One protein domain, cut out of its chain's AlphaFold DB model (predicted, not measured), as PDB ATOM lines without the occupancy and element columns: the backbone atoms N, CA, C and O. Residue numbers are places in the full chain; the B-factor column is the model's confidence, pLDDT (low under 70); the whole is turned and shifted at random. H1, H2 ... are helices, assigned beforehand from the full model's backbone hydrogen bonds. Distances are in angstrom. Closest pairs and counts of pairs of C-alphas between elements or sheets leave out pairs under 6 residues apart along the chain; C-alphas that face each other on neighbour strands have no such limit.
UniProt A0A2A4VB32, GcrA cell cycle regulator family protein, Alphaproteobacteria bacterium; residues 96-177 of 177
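Overview. This is residues 96 to 177 of the 177 residues of the protein "GcrA cell cycle regulator family protein" of Alphaproteobacteria bacterium (UniProt A0A2A4VB32). A small body of loops, residues 96 to 135, and the short helix H1 continue into one long helix, H2, and residues 160 to 177 stick out from the body as an arm. The printed part has 82 residues and two named helices, H1 then H2, with no named strand; the class is all helix, with under half of the residues in them. It is only just loose, close to extended, with a radius of gyration of the C-alphas of 17.2 A and spans of 60 by 33 by 18 A.

Along the chain. Residues 112 to 113 pair with residues 122 to 123, antiparallel. H1, residues 136 to 142, begins at C-alpha 136, (-44.774, -15.094, 15.092), and is 9.9 A long. H2, residues 145 to 174, is 43.4 A long and ends at C-alpha 174, (-32.078, -47.380, 19.416).

Arrangement. H1 and H2, a helical hairpin with a tight link, only just touch, with 3 pairs of C-alphas within 8 A, H2 with residues 148 to 152 alone. The closest C-alphas, of Lys 140 and Arg 148, are 6.5 A apart. They run opposite ways at a shallow tilt of 25 degrees. In both, every O i to N i+4 pair is within hydrogen-bond range.

Size, cuts and confidence. The C-alphas farthest apart, of Arg 117 and Arg 177, are 60.5 A apart. The printed part has no cut. The pLDDT is under 70 at residue 96 and residues 173 to 177.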
ATOM      1  N   GLY A  96     -30.967  -9.951  11.066       63.12
ATOM      2  CA  GLY A  96     -29.972  -9.263  10.227       63.12
ATOM      3  C   GLY A  96     -29.865  -9.518   8.714       63.12
ATOM      4  O   GLY A  96     -28.842  -9.136   8.150       63.12
ATOM      5  N   THR A  97     -30.836 -10.101   8.006       76.38
ATOM      6  CA  THR A  97     -30.801 -10.112   6.525       76.38
ATOM      7  C   THR A  97     -32.197  -9.987   5.931       76.38
ATOM      8  O   THR A  97     -33.072 -10.807   6.195       76.38
ATOM      9  N   LEU A  98     -32.407  -8.945   5.125       84.62
ATOM     10  CA  LEU A  98     -33.592  -8.827   4.284       84.62
ATOM     11  C   LEU A  98     -33.387  -9.671   3.030       84.62
ATOM     12  O   LEU A  98     -32.344  -9.589   2.390       84.62
ATOM     13  N   TYR A  99     -34.391 -10.466   2.688       89.88
ATOM     14  CA  TYR A  99     -34.349 -11.319   1.506       89.88
ATOM     15  C   TYR A  99     -35.091 -10.662   0.347       89.88
ATOM     16  O   TYR A  99     -36.180 -10.110   0.539       89.88
ATOM     17  N   SER A 100     -34.555 -10.758  -0.865       90.50
ATOM     18  CA  SER A 100     -35.301 -10.375  -2.065       90.50
ATOM     19  C   SER A 100     -36.419 -11.383  -2.359       90.50
ATOM     20  O   SER A 100     -36.408 -12.520  -1.881       90.50
ATOM     21  N   LEU A 101     -37.392 -11.004  -3.196       89.19
ATOM     22  CA  LEU A 101     -38.498 -11.896  -3.576       89.19
ATOM     23  C   LEU A 101     -38.012 -13.229  -4.177       89.19
ATOM     24  O   LEU A 101     -38.678 -14.250  -4.019       89.19
ATOM     25  N   LEU A 102     -36.863 -13.210  -4.857       90.12
ATOM     26  CA  LEU A 102     -36.279 -14.368  -5.538       90.12
ATOM     27  C   LEU A 102     -35.619 -15.352  -4.566       90.12
ATOM     28  O   LEU A 102     -35.556 -16.546  -4.842       90.12
ATOM     29  N   GLU A 103     -35.154 -14.870  -3.416       89.50
ATOM     30  CA  GLU A 103     -34.442 -15.678  -2.419       89.50
ATOM     31  C   GLU A 103     -35.390 -16.328  -1.400       89.50
ATOM     32  O   GLU A 103     -34.974 -17.163  -0.590       89.50
ATOM     33  N   LEU A 104     -36.680 -15.976  -1.438       90.50
ATOM     34  CA  LEU A 104     -37.681 -16.475  -0.501       90.50
ATOM     35  C   LEU A 104     -38.027 -17.940  -0.763       90.50
ATOM     36  O   LEU A 104     -38.702 -18.292  -1.733       90.50
ATOM     37  N   LYS A 105     -37.660 -18.805   0.181       89.81
ATOM     38  CA  LYS A 105     -38.035 -20.222   0.165       89.81
ATOM     39  C   LYS A 105     -39.451 -20.444   0.714       89.81
ATOM     40  O   LYS A 105     -40.012 -19.602   1.426       89.81
ATOM     41  N   PRO A 106     -40.055 -21.615   0.439       87.81
ATOM     42  CA  PRO A 106     -41.233 -22.061   1.170       87.81
ATOM     43  C   PRO A 106     -40.958 -22.063   2.682       87.81
ATOM     44  O   PRO A 106     -39.872 -22.427   3.119       87.81
ATOM     45  N   ARG A 107     -41.961 -21.678   3.477       89.56
ATOM     46  CA  ARG A 107     -41.880 -21.505   4.942       89.56
ATOM     47  C   ARG A 107     -41.012 -20.344   5.461       89.56
ATOM     48  O   ARG A 107     -40.740 -20.302   6.659       89.56
ATOM     49  N   MET A 108     -40.644 -19.387   4.605       94.88
ATOM     50  CA  MET A 108     -40.025 -18.115   5.010       94.88
ATOM     51  C   MET A 108     -41.050 -16.975   5.083       94.88
ATOM     52  O   MET A 108     -41.986 -16.905   4.278       94.88
ATOM     53  N   CYS A 109     -40.892 -16.096   6.073       95.06
ATOM     54  CA  CYS A 109     -41.816 -15.012   6.369       95.06
ATOM     55  C   CYS A 109     -41.813 -13.973   5.251       95.06
ATOM     56  O   CYS A 109     -40.789 -13.376   4.924       95.06
ATOM     57  N   ARG A 110     -43.005 -13.716   4.708       95.38
ATOM     58  CA  ARG A 110     -43.232 -12.810   3.571       95.38
ATOM     59  C   ARG A 110     -43.620 -11.398   3.997       95.38
ATOM     60  O   ARG A 110     -44.375 -10.729   3.297       95.38
ATOM     61  N   TRP A 111     -43.184 -10.967   5.174       95.19
ATOM     62  CA  TRP A 111     -43.458  -9.612   5.632       95.19
ATOM     63  C   TRP A 111     -42.560  -8.620   4.887       95.19
ATOM     64  O   TRP A 111     -41.343  -8.774   4.994       95.19
ATOM     65  N   PRO A 112     -43.116  -7.655   4.132       93.88
ATOM     66  CA  PRO A 112     -42.321  -6.652   3.439       93.88
ATOM     67  C   PRO A 112     -41.742  -5.646   4.439       93.88
ATOM     68  O   PRO A 112     -42.449  -5.147   5.316       93.88
ATOM     69  N   SER A 113     -40.460  -5.340   4.287       90.94
ATOM     70  CA  SER A 113     -39.728  -4.334   5.046       90.94
ATOM     71  C   SER A 113     -39.181  -3.289   4.079       90.94
ATOM     72  O   SER A 113     -38.565  -3.643   3.074       90.94
ATOM     73  N   GLY A 114     -39.404  -2.013   4.392       88.31
ATOM     74  CA  GLY A 114     -39.021  -0.888   3.538       88.31
ATOM     75  C   GLY A 114     -39.995  -0.616   2.386       88.31
ATOM     76  O   GLY A 114     -41.060  -1.234   2.277       88.31
ATOM     77  N   ASP A 115     -39.620   0.334   1.534       87.12
ATOM     78  CA  ASP A 115     -40.411   0.769   0.384       87.12
ATOM     79  C   ASP A 115     -39.987   0.037  -0.900       87.12
ATOM     80  O   ASP A 115     -38.804   0.051  -1.226       87.12
ATOM     81  N   PRO A 116     -40.916  -0.516  -1.711       88.25
ATOM     82  CA  PRO A 116     -40.594  -1.277  -2.932       88.25
ATOM     83  C   PRO A 116     -39.792  -0.543  -4.019       88.25
ATOM     84  O   PRO A 116     -39.483  -1.132  -5.051       88.25
ATOM     85  N   ARG A 117     -39.545   0.758  -3.847       87.00
ATOM     86  CA  ARG A 117     -38.790   1.604  -4.780       87.00
ATOM     87  C   ARG A 117     -37.340   1.820  -4.349       87.00
ATOM     88  O   ARG A 117     -36.588   2.417  -5.110       87.00
ATOM     89  N   GLU A 118     -36.971   1.371  -3.155       83.62
ATOM     90  CA  GLU A 118     -35.634   1.531  -2.590       83.62
ATOM     91  C   GLU A 118     -34.877   0.199  -2.602       83.62
ATOM     92  O   GLU A 118     -35.473  -0.875  -2.516       83.62
ATOM     93  N   GLU A 119     -33.545   0.261  -2.663       78.19
ATOM     94  CA  GLU A 119     -32.670  -0.926  -2.661       78.19
ATOM     95  C   GLU A 119     -32.706  -1.703  -1.334       78.19
ATOM     96  O   GLU A 119     -32.251  -2.840  -1.258       78.19
ATOM     97  N   GLN A 120     -33.281  -1.105  -0.289       82.62
ATOM     98  CA  GLN A 120     -33.470  -1.717   1.028       82.62
ATOM     99  C   GLN A 120     -34.807  -2.464   1.149       82.62
ATOM    100  O   GLN A 120     -35.160  -2.915   2.240       82.62
ATOM    101  N   PHE A 121     -35.566  -2.602   0.055       91.00
ATOM    102  CA  PHE A 121     -36.770  -3.420   0.055       91.00
ATOM    103  C   PHE A 121     -36.427  -4.902   0.152       91.00
ATOM    104  O   PHE A 121     -35.758  -5.470  -0.711       91.00
ATOM    105  N   GLY A 122     -36.992  -5.565   1.151       92.94
ATOM    106  CA  GLY A 122     -36.926  -7.014   1.224       92.94
ATOM    107  C   GLY A 122     -37.936  -7.590   2.189       92.94
ATOM    108  O   GLY A 122     -38.812  -6.901   2.709       92.94
ATOM    109  N   PHE A 123     -37.831  -8.889   2.415       94.50
ATOM    110  CA  PHE A 123     -38.744  -9.631   3.261       94.50
ATOM    111  C   PHE A 123     -38.023 -10.180   4.484       94.50
ATOM    112  O   PHE A 123     -36.842 -10.516   4.428       94.50
ATOM    113  N   CYS A 124     -38.770 -10.304   5.580       93.81
ATOM    114  CA  CYS A 124     -38.257 -10.784   6.862       93.81
ATOM    115  C   CYS A 124     -37.537 -12.139   6.781       93.81
ATOM    116  O   CYS A 124     -36.528 -12.327   7.445       93.81
ATOM    117  N   GLY A 125     -38.061 -13.103   6.024       91.69
ATOM    118  CA  GLY A 125     -37.400 -14.395   5.827       91.69
ATOM    119  C   GLY A 125     -37.451 -15.378   7.005       91.69
ATOM    120  O   GLY A 125     -37.233 -16.566   6.790       91.69
ATOM    121  N   GLU A 126     -37.821 -14.940   8.211       92.00
ATOM    122  CA  GLU A 126     -37.914 -15.798   9.403       92.00
ATOM    123  C   GLU A 126     -38.920 -16.954   9.235       92.00
ATOM    124  O   GLU A 126     -39.862 -16.884   8.445       92.00
ATOM    125  N   THR A 127     -38.762 -18.029  10.001       92.62
ATOM    126  CA  THR A 127     -39.598 -19.230   9.914       92.62
ATOM    127  C   THR A 127     -41.088 -18.916  10.087       92.62
ATOM    128  O   THR A 127     -41.524 -18.346  11.091       92.62
ATOM    129  N   THR A 128     -41.909 -19.329   9.118       94.62
ATOM    130  CA  THR A 128     -43.362 -19.128   9.179       94.62
ATOM    131  C   THR A 128     -44.039 -20.091  10.138       94.62
ATOM    132  O   THR A 128     -43.724 -21.287  10.173       94.62
ATOM    133  N   ILE A 129     -45.093 -19.595  10.773       91.25
ATOM    134  CA  ILE A 129     -46.062 -20.419  11.487       91.25
ATOM    135  C   ILE A 129     -46.814 -21.337  10.508       91.25
ATOM    136  O   ILE A 129     -47.084 -20.979   9.360       91.25
ATOM    137  N   SER A 130     -47.158 -22.542  10.953       88.56
ATOM    138  CA  SER A 130     -47.903 -23.514  10.153       88.56
ATOM    139  C   SER A 130     -49.265 -22.956   9.723       88.56
ATOM    140  O   SER A 130     -50.068 -22.523  10.545       88.56
ATOM    141  N   GLY A 131     -49.527 -22.971   8.414       86.81
ATOM    142  CA  GLY A 131     -50.798 -22.524   7.836       86.81
ATOM    143  C   GLY A 131     -50.898 -21.027   7.526       86.81
ATOM    144  O   GLY A 131     -51.912 -20.614   6.964       86.81
ATOM    145  N   ILE A 132     -49.875 -20.214   7.823       91.19
ATOM    146  CA  ILE A 132     -49.850 -18.785   7.466       91.19
ATOM    147  C   ILE A 132     -48.483 -18.345   6.903       91.19
ATOM    148  O   ILE A 132     -47.472 -18.983   7.173       91.19
ATOM    149  N   PRO A 133     -48.411 -17.253   6.115       93.94
ATOM    150  CA  PRO A 133     -47.178 -16.842   5.431       93.94
ATOM    151  C   PRO A 133     -46.216 -15.991   6.284       93.94
ATOM    152  O   PRO A 133     -45.257 -15.432   5.744       93.94
ATOM    153  N   TYR A 134     -46.466 -15.849   7.588       94.88
ATOM    154  CA  TYR A 134     -45.720 -14.949   8.473       94.88
ATOM    155  C   TYR A 134     -45.132 -15.686   9.685       94.88
ATOM    156  O   TYR A 134     -45.668 -16.710  10.114       94.88
ATOM    157  N   CYS A 135     -44.022 -15.170  10.222       93.62
ATOM    158  CA  CYS A 135     -43.466 -15.598  11.508       93.62
ATOM    159  C   CYS A 135     -44.335 -15.095  12.673       93.62
ATOM    160  O   CYS A 135     -45.310 -14.371  12.463       93.62
ATOM    161  N   GLU A 136     -43.993 -15.465  13.907       92.12
ATOM    162  CA  GLU A 136     -44.774 -15.094  15.092       92.12
ATOM    163  C   GLU A 136     -44.937 -13.583  15.268       92.12
ATOM    164  O   GLU A 136     -46.045 -13.106  15.531       92.12
ATOM    165  N   ASP A 137     -43.870 -12.820  15.070       93.12
ATOM    166  CA  ASP A 137     -43.912 -11.379  15.299       93.12
ATOM    167  C   ASP A 137     -44.696 -10.654  14.213       93.12
ATOM    168  O   ASP A 137     -45.584  -9.852  14.505       93.12
ATOM    169  N   HIS A 138     -44.502 -11.036  12.954       94.81
ATOM    170  CA  HIS A 138     -45.287 -10.481  11.857       94.81
ATOM    171  C   HIS A 138     -46.747 -10.953  11.872       94.81
ATOM    172  O   HIS A 138     -47.643 -10.206  11.475       94.81
ATOM    173  N   ALA A 139     -47.039 -12.134  12.421       93.94
ATOM    174  CA  ALA A 139     -48.412 -12.565  12.667       93.94
ATOM    175  C   ALA A 139     -49.105 -11.709  13.741       93.94
ATOM    176  O   ALA A 139     -50.313 -11.473  13.636       93.94
ATOM    177  N   LYS A 140     -48.366 -11.200  14.744       92.06
ATOM    178  CA  LYS A 140     -48.905 -10.263  15.750       92.06
ATOM    179  C   LYS A 140     -49.363  -8.943  15.137       92.06
ATOM    180  O   LYS A 140     -50.299  -8.353  15.673       92.06
ATOM    181  N   ILE A 141     -48.735  -8.519  14.044       93.56
ATOM    182  CA  ILE A 141     -49.061  -7.277  13.335       93.56
ATOM    183  C   ILE A 141     -50.171  -7.518  12.301       93.56
ATOM    184  O   ILE A 141     -51.105  -6.726  12.199       93.56
ATOM    185  N   ALA A 142     -50.107  -8.629  11.559       93.25
ATOM    186  CA  ALA A 142     -51.046  -8.935  10.478       93.25
ATOM    187  C   ALA A 142     -52.463  -9.296  10.958       93.25
ATOM    188  O   ALA A 142     -53.446  -8.989  10.281       93.25
ATOM    189  N   TYR A 143     -52.584  -9.992  12.095       92.31
ATOM    190  CA  TYR A 143     -53.843 -10.595  12.533       92.31
ATOM    191  C   TYR A 143     -54.365 -10.001  13.840       92.31
ATOM    192  O   TYR A 143     -53.623  -9.713  14.776       92.31
ATOM    193  N   GLN A 144     -55.693  -9.908  13.945       92.00
ATOM    194  CA  GLN A 144     -56.365  -9.543  15.192       92.00
ATOM    195  C   GLN A 144     -56.104 -10.583  16.286       92.00
ATOM    196  O   GLN A 144     -55.963 -11.770  15.995       92.00
ATOM    197  N   ALA A 145     -56.125 -10.150  17.551       87.12
ATOM    198  CA  ALA A 145     -55.770 -10.980  18.702       87.12
ATOM    199  C   ALA A 145     -56.490 -12.341  18.739       87.12
ATOM    200  O   ALA A 145     -55.842 -13.355  18.972       87.12
ATOM    201  N   ALA A 146     -57.798 -12.394  18.455       87.94
ATOM    202  CA  ALA A 146     -58.548 -13.653  18.440       87.94
ATOM    203  C   ALA A 146     -58.036 -14.631  17.363       87.94
ATOM    204  O   ALA A 146     -57.766 -15.798  17.651       87.94
ATOM    205  N   THR A 147     -57.855 -14.144  16.132       88.00
ATOM    206  CA  THR A 147     -57.337 -14.932  15.004       88.00
ATOM    207  C   THR A 147     -55.894 -15.355  15.245       88.00
ATOM    208  O   THR A 147     -55.556 -16.524  15.079       88.00
ATOM    209  N   ARG A 148     -55.058 -14.422  15.708       90.25
ATOM    210  CA  ARG A 148     -53.666 -14.667  16.075       90.25
ATOM    211  C   ARG A 148     -53.548 -15.761  17.128       90.25
ATOM    212  O   ARG A 148     -52.790 -16.700  16.933       90.25
ATOM    213  N   ASN A 149     -54.304 -15.661  18.220       88.88
ATOM    214  CA  ASN A 149     -54.231 -16.637  19.303       88.88
ATOM    215  C   ASN A 149     -54.627 -18.033  18.805       88.88
ATOM    216  O   ASN A 149     -53.933 -18.994  19.114       88.88
ATOM    217  N   ARG A 150     -55.663 -18.142  17.958       90.19
ATOM    218  CA  ARG A 150     -56.033 -19.417  17.320       90.19
ATOM    219  C   ARG A 150     -54.892 -19.992  16.473       90.19
ATOM    220  O   ARG A 150     -54.616 -21.182  16.569       90.19
ATOM    221  N   ILE A 151     -54.234 -19.158  15.664       88.94
ATOM    222  CA  ILE A 151     -53.109 -19.571  14.811       88.94
ATOM    223  C   ILE A 151     -51.925 -20.063  15.659       88.94
ATOM    224  O   ILE A 151     -51.382 -21.129  15.389       88.94
ATOM    225  N   LEU A 152     -51.548 -19.318  16.703       85.88
ATOM    226  CA  LEU A 152     -50.426 -19.678  17.578       85.88
ATOM    227  C   LEU A 152     -50.703 -20.952  18.383       85.88
ATOM    228  O   LEU A 152     -49.810 -21.784  18.543       85.88
ATOM    229  N   SER A 153     -51.938 -21.133  18.859       86.81
ATOM    230  CA  SER A 153     -52.353 -22.372  19.521       86.81
ATOM    231  C   SER A 153     -52.242 -23.572  18.582       86.81
ATOM    232  O   SER A 153     -51.627 -24.566  18.960       86.81
ATOM    233  N   ALA A 154     -52.754 -23.457  17.352       87.25
ATOM    234  CA  ALA A 154     -52.683 -24.532  16.365       87.25
ATOM    235  C   ALA A 154     -51.230 -24.888  15.997       87.25
ATOM    236  O   ALA A 154     -50.881 -26.063  15.910       87.25
ATOM    237  N   ASP A 155     -50.352 -23.893  15.839       86.81
ATOM    238  CA  ASP A 155     -48.934 -24.149  15.562       86.81
ATOM    239  C   ASP A 155     -48.242 -24.888  16.707       86.81
ATOM    240  O   ASP A 155     -47.463 -25.811  16.472       86.81
ATOM    241  N   LYS A 156     -48.568 -24.531  17.954       87.25
ATOM    242  CA  LYS A 156     -48.040 -25.211  19.140       87.25
ATOM    243  C   LYS A 156     -48.469 -26.679  19.189       87.25
ATOM    244  O   LYS A 156     -47.655 -27.536  19.530       87.25
ATOM    245  N   GLU A 157     -49.715 -26.978  18.825       89.00
ATOM    246  CA  GLU A 157     -50.205 -28.358  18.721       89.00
ATOM    247  C   GLU A 157     -49.459 -29.140  17.635       89.00
ATOM    248  O   GLU A 157     -48.979 -30.244  17.894       89.00
ATOM    249  N   VAL A 158     -49.271 -28.549  16.452       86.81
ATOM    250  CA  VAL A 158     -48.521 -29.174  15.349       86.81
ATOM    251  C   VAL A 158     -47.065 -29.446  15.741       86.81
ATOM    252  O   VAL A 158     -46.558 -30.541  15.480       86.81
ATOM    253  N   ARG A 159     -46.387 -28.493  16.398       86.00
ATOM    254  CA  ARG A 159     -45.010 -28.686  16.892       86.00
ATOM    255  C   ARG A 159     -44.931 -29.837  17.890       86.00
ATOM    256  O   ARG A 159     -44.086 -30.710  17.722       86.00
ATOM    257  N   LYS A 160     -45.864 -29.899  18.844       88.94
ATOM    258  CA  LYS A 160     -45.934 -30.978  19.839       88.94
ATOM    259  C   LYS A 160     -46.106 -32.354  19.191       88.94
ATOM    260  O   LYS A 160     -45.442 -33.307  19.592       88.94
ATOM    261  N   VAL A 161     -46.978 -32.469  18.186       88.50
ATOM    262  CA  VAL A 161     -47.174 -33.731  17.450       88.50
ATOM    263  C   VAL A 161     -45.894 -34.130  16.713       88.50
ATOM    264  O   VAL A 161     -45.477 -35.286  16.789       88.50
ATOM    265  N   ARG A 162     -45.235 -33.174  16.047       86.00
ATOM    266  CA  ARG A 162     -43.975 -33.417  15.334       86.00
ATOM    267  C   ARG A 162     -42.862 -33.878  16.277       86.00
ATOM    268  O   ARG A 162     -42.180 -34.849  15.969       86.00
ATOM    269  N   GLU A 163     -42.691 -33.216  17.416       86.31
ATOM    270  CA  GLU A 163     -41.708 -33.593  18.441       86.31
ATOM    271  C   GLU A 163     -41.982 -34.991  19.016       86.31
ATOM    272  O   GLU A 163     -41.049 -35.772  19.223       86.31
ATOM    273  N   GLY A 164     -43.257 -35.340  19.215       85.75
ATOM    274  CA  GLY A 164     -43.675 -36.673  19.654       85.75
ATOM    275  C   GLY A 164     -43.333 -37.782  18.653       85.75
ATOM    276  O   GLY A 164     -42.828 -38.828  19.058       85.75
ATOM    277  N   LEU A 165     -43.547 -37.540  17.355       81.62
ATOM    278  CA  LEU A 165     -43.196 -38.481  16.281       81.62
ATOM    279  C   LEU A 165     -41.678 -38.694  16.188       81.62
ATOM    280  O   LEU A 165     -41.210 -39.829  16.274       81.62
ATOM    281  N   VAL A 166     -40.905 -37.604  16.156       85.00
ATOM    282  CA  VAL A 166     -39.431 -37.659  16.118       85.00
ATOM    283  C   VAL A 166     -38.867 -38.406  17.337       85.00
ATOM    284  O   VAL A 166     -37.933 -39.205  17.223       85.00
ATOM    285  N   SER A 167     -39.463 -38.208  18.517       80.88
ATOM    286  CA  SER A 167     -39.083 -38.919  19.747       80.88
ATOM    287  C   SER A 167     -39.418 -40.418  19.710       80.88
ATOM    288  O   SER A 167     -38.750 -41.217  20.367       80.88
ATOM    289  N   ALA A 168     -40.450 -40.827  18.968       78.81
ATOM    290  CA  ALA A 168     -40.815 -42.233  18.803       78.81
ATOM    291  C   ALA A 168     -39.893 -42.944  17.795       78.81
ATOM    292  O   ALA A 168     -39.457 -44.071  18.042       78.81
ATOM    293  N   GLU A 169     -39.539 -42.275  16.696       75.00
ATOM    294  CA  GLU A 169     -38.621 -42.792  15.668       75.00
ATOM    295  C   GLU A 169     -37.189 -42.985  16.192       75.00
ATOM    296  O   GLU A 169     -36.548 -44.004  15.910       75.00
ATOM    297  N   THR A 170     -36.705 -42.055  17.020       77.25
ATOM    298  CA  THR A 170     -35.382 -42.162  17.664       77.25
ATOM    299  C   THR A 170     -35.316 -43.323  18.664       77.25
ATOM    300  O   THR A 170     -34.337 -44.068  18.669       77.25
ATOM    301  N   LYS A 171     -36.380 -43.560  19.446       73.81
ATOM    302  CA  LYS A 171     -36.462 -44.710  20.371       73.81
ATOM    303  C   LYS A 171     -36.553 -46.056  19.648       73.81
ATOM    304  O   LYS A 171     -35.936 -47.023  20.089       73.81
ATOM    305  N   LYS A 172     -37.273 -46.125  18.522       70.94
ATOM    306  CA  LYS A 172     -37.390 -47.353  17.716       70.94
ATOM    307  C   LYS A 172     -36.063 -47.737  17.048       70.94
ATOM    308  O   LYS A 172     -35.749 -48.917  16.970       70.94
ATOM    309  N   SER A 173     -35.270 -46.747  16.635       65.44
ATOM    310  CA  SER A 173     -33.937 -46.962  16.049       65.44
ATOM    311  C   SER A 173     -32.874 -47.392  17.073       65.44
ATOM    312  O   SER A 173     -31.924 -48.075  16.706       65.44
ATOM    313  N   ALA A 174     -33.030 -47.034  18.354       62.66
ATOM    314  CA  ALA A 174     -32.078 -47.380  19.416       62.66
ATOM    315  C   ALA A 174     -32.279 -48.790  20.014       62.66
ATOM    316  O   ALA A 174     -31.344 -49.348  20.575       62.66
ATOM    317  N   SER A 175     -33.474 -49.375  19.888       61.56
ATOM    318  CA  SER A 175     -33.820 -50.693  20.456       61.56
ATOM    319  C   SER A 175     -33.589 -51.875  19.492       61.56
ATOM    320  O   SER A 175     -33.976 -52.996  19.810       61.56
ATOM    321  N   GLY A 176     -33.031 -51.627  18.302       58.41
ATOM    322  CA  GLY A 176     -32.887 -52.605  17.215       58.41
ATOM    323  C   GLY A 176     -31.462 -53.107  16.952       58.41
ATOM    324  O   GLY A 176     -31.188 -53.523  15.827       58.41
ATOM    325  N   ARG A 177     -30.555 -53.033  17.933       47.84
ATOM    326  CA  ARG A 177     -29.231 -53.680  17.893       47.84
ATOM    327  C   ARG A 177     -29.083 -54.669  19.032       47.84
ATOM    328  O   ARG A 177     -29.533 -54.319  20.144       47.84
TER     329      ARG A 177